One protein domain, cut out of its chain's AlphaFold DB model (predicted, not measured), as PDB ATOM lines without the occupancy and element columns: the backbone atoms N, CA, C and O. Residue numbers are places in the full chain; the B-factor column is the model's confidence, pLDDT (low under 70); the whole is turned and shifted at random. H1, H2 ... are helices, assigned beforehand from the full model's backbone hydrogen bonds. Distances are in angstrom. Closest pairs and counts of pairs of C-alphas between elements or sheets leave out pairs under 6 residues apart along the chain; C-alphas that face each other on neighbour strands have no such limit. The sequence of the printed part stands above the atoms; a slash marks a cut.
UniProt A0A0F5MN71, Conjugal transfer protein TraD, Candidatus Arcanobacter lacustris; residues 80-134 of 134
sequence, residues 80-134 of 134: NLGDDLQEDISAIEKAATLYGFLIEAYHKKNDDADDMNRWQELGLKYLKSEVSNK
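AT A GLANCE: This is residues 80 to 134 of the 134 residues of the protein "Conjugal transfer protein TraD" of Candidatus Arcanobacter lacustris (UniProt A0A0F5MN71). Two long helices, H1 and H2, make a wide open V, joined at its corner by residues 109 to 112, while the unnamed stretch 80 to 88 hooks back at the far end of H1. The 55 printed residues, with two named helices in the order H1, H2 and no named strand, are all helix in class. The whole is extended, with a radius of gyration of the C-alphas of 16.2 A, and flat, spanning 40 by 35 by 10 A.

HOW THE PARTS SIT: Start with H1, residues 89 to 108, where every O i to N i+4 pair is within hydrogen-bond range. A tight link of 4 residues leads to H2, residues 113 to 132, where 15 of 16 such pairs are. H1 and H2 are apart, with no C-alpha of the one within 8 A of the other. Residues 97 to 134 stand free.

IN THESE COORDINATES: Find C-alpha 89 at (-15.353, 21.919, 132.211); from there H1 runs 28.6 A to C-alpha 108. H2 runs 29.7 A, from C-alpha 113 to C-alpha 132 at (-51.053, 8.432, 118.770).

THE WHOLE: Look at Asp 88 and Asp 114 for the two C-alphas farthest apart, 41.4 A. The printed part has no cut. Its pLDDT is under 70 at residues 111, 113 and 128 to 134.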
ATOM      1  N   ASN A  80     -29.207  20.045 128.608       89.81
ATOM      2  CA  ASN A  80     -30.390  20.757 128.144       89.81
ATOM      3  C   ASN A  80     -30.204  21.225 126.699       89.81
ATOM      4  O   ASN A  80     -29.102  21.537 126.241       89.81
ATOM      5  N   LEU A  81     -31.308  21.303 125.957       83.69
ATOM      6  CA  LEU A  81     -31.283  21.889 124.624       83.69
ATOM      7  C   LEU A  81     -30.951  23.380 124.721       83.69
ATOM      8  O   LEU A  81     -31.669  24.141 125.365       83.69
ATOM      9  N   GLY A  82     -29.892  23.789 124.027       82.00
ATOM     10  CA  GLY A  82     -29.387  25.161 124.059       82.00
ATOM     11  C   GLY A  82     -28.143  25.349 124.925       82.00
ATOM     12  O   GLY A  82     -27.531  26.406 124.811       82.00
ATOM     13  N   ASP A  83     -27.740  24.340 125.708       85.62
ATOM     14  CA  ASP A  83     -26.457  24.357 126.416       85.62
ATOM     15  C   ASP A  83     -25.296  24.457 125.412       85.62
ATOM     16  O   ASP A  83     -25.255  23.732 124.406       85.62
ATOM     17  N   ASP A  84     -24.318  25.318 125.702       87.12
ATOM     18  CA  ASP A  84     -23.032  25.280 125.014       87.12
ATOM     19  C   ASP A  84     -22.135  24.239 125.697       87.12
ATOM     20  O   ASP A  84     -21.515  24.472 126.730       87.12
ATOM     21  N   LEU A  85     -22.060  23.052 125.090       87.81
ATOM     22  CA  LEU A  85     -21.279  21.915 125.590       87.81
ATOM     23  C   LEU A  85     -19.754  22.146 125.613       87.81
ATOM     24  O   LEU A  85     -18.999  21.230 125.947       87.81
ATOM     25  N   GLN A  86     -19.292  23.335 125.222       86.69
ATOM     26  CA  GLN A  86     -17.892  23.758 125.266       86.69
ATOM     27  C   GLN A  86     -17.658  24.945 126.213       86.69
ATOM     28  O   GLN A  86     -16.520  25.396 126.327       86.69
ATOM     29  N   GLU A  87     -18.701  25.449 126.879       88.69
ATOM     30  CA  GLU A  87     -18.630  26.656 127.709       88.69
ATOM     31  C   GLU A  87     -17.675  26.494 128.896       88.69
ATOM     32  O   GLU A  87     -16.820  27.349 129.137       88.69
ATOM     33  N   ASP A  88     -17.793  25.379 129.617       87.06
ATOM     34  CA  ASP A  88     -16.990  25.089 130.798       87.06
ATOM     35  C   ASP A  88     -16.620  23.602 130.923       87.06
ATOM     36  O   ASP A  88     -16.997  22.749 130.115       87.06
ATOM     37  N   ILE A  89     -15.835  23.283 131.957       88.25
ATOM     38  CA  ILE A  89     -15.353  21.919 132.211       88.25
ATOM     39  C   ILE A  89     -16.517  20.950 132.445       88.25
ATOM     40  O   ILE A  89     -16.475  19.836 131.931       88.25
ATOM     41  N   SER A  90     -17.560  21.361 133.171       91.81
ATOM     42  CA  SER A  90     -18.708  20.496 133.451       91.81
ATOM     43  C   SER A  90     -19.483  20.181 132.171       91.81
ATOM     44  O   SER A  90     -19.867  19.033 131.937       91.81
ATOM     45  N   ALA A  91     -19.664  21.175 131.304       88.50
ATOM     46  CA  ALA A  91     -20.293  21.014 130.000       88.50
ATOM     47  C   ALA A  91     -19.503  20.033 129.110       88.50
ATOM     48  O   ALA A  91     -20.083  19.115 128.515       88.50
ATOM     49  N   ILE A  92     -18.171  20.151 129.104       88.81
ATOM     50  CA  ILE A  92     -17.273  19.240 128.380       88.81
ATOM     51  C   ILE A  92     -17.337  17.818 128.954       88.81
ATOM     52  O   ILE A  92     -17.360  16.849 128.192       88.81
ATOM     53  N   GLU A  93     -17.382  17.668 130.279       92.44
ATOM     54  CA  GLU A  93     -17.507  16.366 130.943       92.44
ATOM     55  C   GLU A  93     -18.805  15.658 130.545       92.44
ATOM     56  O   GLU A  93     -18.755  14.498 130.134       92.44
ATOM     57  N   LYS A  94     -19.946  16.362 130.548       93.06
ATOM     58  CA  LYS A  94     -21.232  15.813 130.078       93.06
ATOM     59  C   LYS A  94     -21.150  15.330 128.629       93.06
ATOM     60  O   LYS A  94     -21.590  14.221 128.313       93.06
ATOM     61  N   ALA A  95     -20.549  16.135 127.750       91.56
ATOM     62  CA  ALA A  95     -20.358  15.769 126.349       91.56
ATOM     63  C   ALA A  95     -19.456  14.533 126.193       91.56
ATOM     64  O   ALA A  95     -19.749  13.642 125.390       91.56
ATOM     65  N   ALA A  96     -18.385  14.443 126.987       93.44
ATOM     66  CA  ALA A  96     -17.488  13.293 127.000       93.44
ATOM     67  C   ALA A  96     -18.192  12.019 127.494       93.44
ATOM     68  O   ALA A  96     -17.998  10.953 126.905       93.44
ATOM     69  N   THR A  97     -19.039  12.117 128.522       95.12
ATOM     70  CA  THR A  97     -19.824  10.984 129.032       95.12
ATOM     71  C   THR A  97     -20.816  10.469 127.990       95.12
ATOM     72  O   THR A  97     -20.828   9.267 127.715       95.12
ATOM     73  N   LEU A  98     -21.586  11.359 127.348       95.00
ATOM     74  CA  LEU A  98     -22.486  10.982 126.251       95.00
ATOM     75  C   LEU A  98     -21.710  10.300 125.113       95.00
ATOM     76  O   LEU A  98     -22.136   9.265 124.599       95.00
ATOM     77  N   TYR A  99     -20.551  10.845 124.737       93.81
ATOM     78  CA  TYR A  99     -19.716  10.247 123.698       93.81
ATOM     79  C   TYR A  99     -19.229   8.840 124.077       93.81
ATOM     80  O   TYR A  99     -19.308   7.927 123.256       93.81
ATOM     81  N   GLY A 100     -18.792   8.637 125.324       94.69
ATOM     82  CA  GLY A 100     -18.392   7.323 125.833       94.69
ATOM     83  C   GLY A 100     -19.516   6.287 125.751       94.69
ATOM     84  O   GLY A 100     -19.300   5.188 125.242       94.69
ATOM     85  N   PHE A 101     -20.732   6.666 126.157       96.12
ATOM     86  CA  PHE A 101     -21.913   5.807 126.042       96.12
ATOM     87  C   PHE A 101     -22.196   5.394 124.590       96.12
ATOM     88  O   PHE A 101     -22.422   4.216 124.307       96.12
ATOM     89  N   LEU A 102     -22.148   6.346 123.653       93.94
ATOM     90  CA  LEU A 102     -22.394   6.070 122.234       93.94
ATOM     91  C   LEU A 102     -21.325   5.152 121.626       93.94
ATOM     92  O   LEU A 102     -21.656   4.295 120.808       93.94
ATOM     93  N   ILE A 103     -20.063   5.294 122.040       94.00
ATOM     94  CA  ILE A 103     -18.969   4.404 121.627       94.00
ATOM     95  C   ILE A 103     -19.210   2.979 122.126       94.00
ATOM     96  O   ILE A 103     -19.091   2.028 121.354       94.00
ATOM     97  N   GLU A 104     -19.592   2.817 123.392       94.31
ATOM     98  CA  GLU A 104     -19.900   1.500 123.948       94.31
ATOM     99  C   GLU A 104     -21.090   0.850 123.225       94.31
ATOM    100  O   GLU A 104     -21.013  -0.318 122.840       94.31
ATOM    101  N   ALA A 105     -22.157   1.612 122.964       90.50
ATOM    102  CA  ALA A 105     -23.306   1.142 122.194       90.50
ATOM    103  C   ALA A 105     -22.914   0.734 120.762       90.50
ATOM    104  O   ALA A 105     -23.322  -0.325 120.285       90.50
ATOM    105  N   TYR A 106     -22.070   1.531 120.099       88.62
ATOM    106  CA  TYR A 106     -21.558   1.228 118.765       88.62
ATOM    107  C   TYR A 106     -20.713  -0.051 118.736       88.62
ATOM    108  O   TYR A 106     -20.789  -0.800 117.769       88.62
ATOM    109  N   HIS A 107     -19.918  -0.324 119.772       88.25
ATOM    110  CA  HIS A 107     -19.101  -1.540 119.833       88.25
ATOM    111  C   HIS A 107     -19.879  -2.789 120.250       88.25
ATOM    112  O   HIS A 107     -19.469  -3.893 119.906       88.25
ATOM    113  N   LYS A 108     -20.989  -2.631 120.979       88.00
ATOM    114  CA  LYS A 108     -21.860  -3.745 121.383       88.00
ATOM    115  C   LYS A 108     -22.834  -4.194 120.296       88.00
ATOM    116  O   LYS A 108     -23.442  -5.250 120.449       88.00
ATOM    117  N   LYS A 109     -23.031  -3.400 119.242       82.94
ATOM    118  CA  LYS A 109     -23.913  -3.783 118.137       82.94
ATOM    119  C   LYS A 109     -23.311  -4.963 117.361       82.94
ATOM    120  O   LYS A 109     -22.097  -4.998 117.156       82.94
ATOM    121  N   ASN A 110     -24.149  -5.871 116.870       75.06
ATOM    122  CA  ASN A 110     -23.715  -6.823 115.853       75.06
ATOM    123  C   ASN A 110     -23.779  -6.132 114.481       75.06
ATOM    124  O   ASN A 110     -24.652  -5.305 114.232       75.06
ATOM    125  N   ASP A 111     -22.822  -6.422 113.601       66.31
ATOM    126  CA  ASP A 111     -22.732  -5.820 112.258       66.31
ATOM    127  C   ASP A 111     -23.582  -6.559 111.205       66.31
ATOM    128  O   ASP A 111     -23.238  -6.592 110.025       66.31
ATOM    129  N   ASP A 112     -24.694  -7.164 111.626       74.06
ATOM    130  CA  ASP A 112     -25.572  -7.927 110.739       74.06
ATOM    131  C   ASP A 112     -26.572  -7.007 110.011       74.06
ATOM    132  O   ASP A 112     -27.124  -6.066 110.591       74.06
ATOM    133  N   ALA A 113     -26.836  -7.287 108.733       64.50
ATOM    134  CA  ALA A 113     -27.840  -6.576 107.941       64.50
ATOM    135  C   ALA A 113     -29.247  -6.692 108.561       64.50
ATOM    136  O   ALA A 113     -30.055  -5.764 108.440       64.50
ATOM    137  N   ASP A 114     -29.511  -7.783 109.283       70.94
ATOM    138  CA  ASP A 114     -30.768  -8.010 109.998       70.94
ATOM    139  C   ASP A 114     -30.998  -6.997 111.137       70.94
ATOM    140  O   ASP A 114     -32.139  -6.596 111.398       70.94
ATOM    141  N   ASP A 115     -29.932  -6.487 111.765       77.75
ATOM    142  CA  ASP A 115     -30.046  -5.487 112.832       77.75
ATOM    143  C   ASP A 115     -30.464  -4.107 112.299       77.75
ATOM    144  O   ASP A 115     -31.210  -3.390 112.970       77.75
ATOM    145  N   MET A 116     -30.083  -3.748 111.066       75.62
ATOM    146  CA  MET A 116     -30.493  -2.476 110.449       75.62
ATOM    147  C   MET A 116     -32.003  -2.413 110.220       75.62
ATOM    148  O   MET A 116     -32.645  -1.427 110.595       75.62
ATOM    149  N   ASN A 117     -32.575  -3.474 109.643       78.75
ATOM    150  CA  ASN A 117     -34.019  -3.571 109.417       78.75
ATOM    151  C   ASN A 117     -34.771  -3.540 110.750       78.75
ATOM    152  O   ASN A 117     -35.720  -2.773 110.924       78.75
ATOM    153  N   ARG A 118     -34.283  -4.297 111.738       86.06
ATOM    154  CA  ARG A 118     -34.852  -4.314 113.085       86.06
ATOM    155  C   ARG A 118     -34.820  -2.935 113.753       86.06
ATOM    156  O   ARG A 118     -35.817  -2.531 114.352       86.06
ATOM    157  N   TRP A 119     -33.710  -2.197 113.681       83.94
ATOM    158  CA  TRP A 119     -33.623  -0.851 114.263       83.94
ATOM    159  C   TRP A 119     -34.518   0.150 113.536       83.94
ATOM    160  O   TRP A 119     -35.126   1.002 114.188       83.94
ATOM    161  N   GLN A 120     -34.655   0.027 112.214       80.25
ATOM    162  CA  GLN A 120     -35.596   0.835 111.442       80.25
ATOM    163  C   GLN A 120     -37.042   0.591 111.899       80.25
ATOM    164  O   GLN A 120     -37.759   1.549 112.199       80.25
ATOM    165  N   GLU A 121     -37.468  -0.670 111.996       81.25
ATOM    166  CA  GLU A 121     -38.808  -1.035 112.469       81.25
ATOM    167  C   GLU A 121     -39.066  -0.545 113.895       81.25
ATOM    168  O   GLU A 121     -40.124   0.028 114.180       81.25
ATOM    169  N   LEU A 122     -38.080  -0.710 114.782       83.44
ATOM    170  CA  LEU A 122     -38.150  -0.235 116.158       83.44
ATOM    171  C   LEU A 122     -38.331   1.286 116.208       83.44
ATOM    172  O   LEU A 122     -39.249   1.774 116.869       83.44
ATOM    173  N   GLY A 123     -37.510   2.034 115.467       81.25
ATOM    174  CA  GLY A 123     -37.608   3.491 115.388       81.25
ATOM    175  C   GLY A 123     -38.978   3.953 114.887       81.25
ATOM    176  O   GLY A 123     -39.610   4.812 115.502       81.25
ATOM    177  N   LEU A 124     -39.493   3.332 113.819       77.12
ATOM    178  CA  LEU A 124     -40.824   3.635 113.285       77.12
ATOM    179  C   LEU A 124     -41.944   3.322 114.287       77.12
ATOM    180  O   LEU A 124     -42.913   4.078 114.369       77.12
ATOM    181  N   LYS A 125     -41.826   2.233 115.055       81.19
ATOM    182  CA  LYS A 125     -42.797   1.865 116.094       81.19
ATOM    183  C   LYS A 125     -42.880   2.929 117.190       81.19
ATOM    184  O   LYS A 125     -43.984   3.374 117.500       81.19
ATOM    185  N   TYR A 126     -41.740   3.355 117.738       75.38
ATOM    186  CA  TYR A 126     -41.705   4.368 118.802       75.38
ATOM    187  C   TYR A 126     -42.212   5.733 118.313       75.38
ATOM    188  O   TYR A 126     -43.034   6.359 118.985       75.38
ATOM    189  N   LEU A 127     -41.839   6.141 117.095       71.06
ATOM    190  CA  LEU A 127     -42.350   7.376 116.493       71.06
ATOM    191  C   LEU A 127     -43.877   7.357 116.327       71.06
ATOM    192  O   LEU A 127     -44.535   8.348 116.631       71.06
ATOM    193  N   LYS A 128     -44.460   6.233 115.887       68.44
ATOM    194  CA  LYS A 128     -45.923   6.096 115.772       68.44
ATOM    195  C   LYS A 128     -46.616   6.200 117.130       68.44
ATOM    196  O   LYS A 128     -47.627   6.887 117.231       68.44
ATOM    197  N   SER A 129     -46.074   5.568 118.174       69.81
ATOM    198  CA  SER A 129     -46.671   5.649 119.516       69.81
ATOM    199  C   SER A 129     -46.661   7.064 120.104       69.81
ATOM    200  O   SER A 129     -47.589   7.423 120.818       69.81
ATOM    201  N   GLU A 130     -45.670   7.895 119.775       62.97
ATOM    202  CA  GLU A 130     -45.640   9.300 120.208       62.97
ATOM    203  C   GLU A 130     -46.697  10.171 119.514       62.97
ATOM    204  O   GLU A 130     -47.156  11.155 120.093       62.97
ATOM    205  N   VAL A 131     -47.073   9.831 118.276       54.91
ATOM    206  CA  VAL A 131     -48.095  10.558 117.507       54.91
ATOM    207  C   VAL A 131     -49.503  10.176 117.960       54.91
ATOM    208  O   VAL A 131     -50.360  11.045 118.018       54.91
ATOM    209  N   SER A 132     -49.737   8.911 118.317       50.69
ATOM    210  CA  SER A 132     -51.053   8.432 118.770       50.69
ATOM    211  C   SER A 132     -51.417   8.833 120.205       50.69
ATOM    212  O   SER A 132     -52.574   8.716 120.589       50.69
ATOM    213  N   ASN A 133     -50.436   9.265 121.004       51.16
ATOM    214  CA  ASN A 133     -50.625   9.722 122.386       51.16
ATOM    215  C   ASN A 133     -50.814  11.252 122.496       51.16
ATOM    216  O   ASN A 133     -50.732  11.801 123.597       51.16
ATOM    217  N   LYS A 134     -51.023  11.938 121.367       43.91
ATOM    218  CA  LYS A 134     -51.361  13.363 121.269       43.91
ATOM    219  C   LYS A 134     -52.741  13.525 120.654       43.91
ATOM    220  O   LYS A 134     -53.426  14.481 121.072       43.91
TER     221      LYS A 134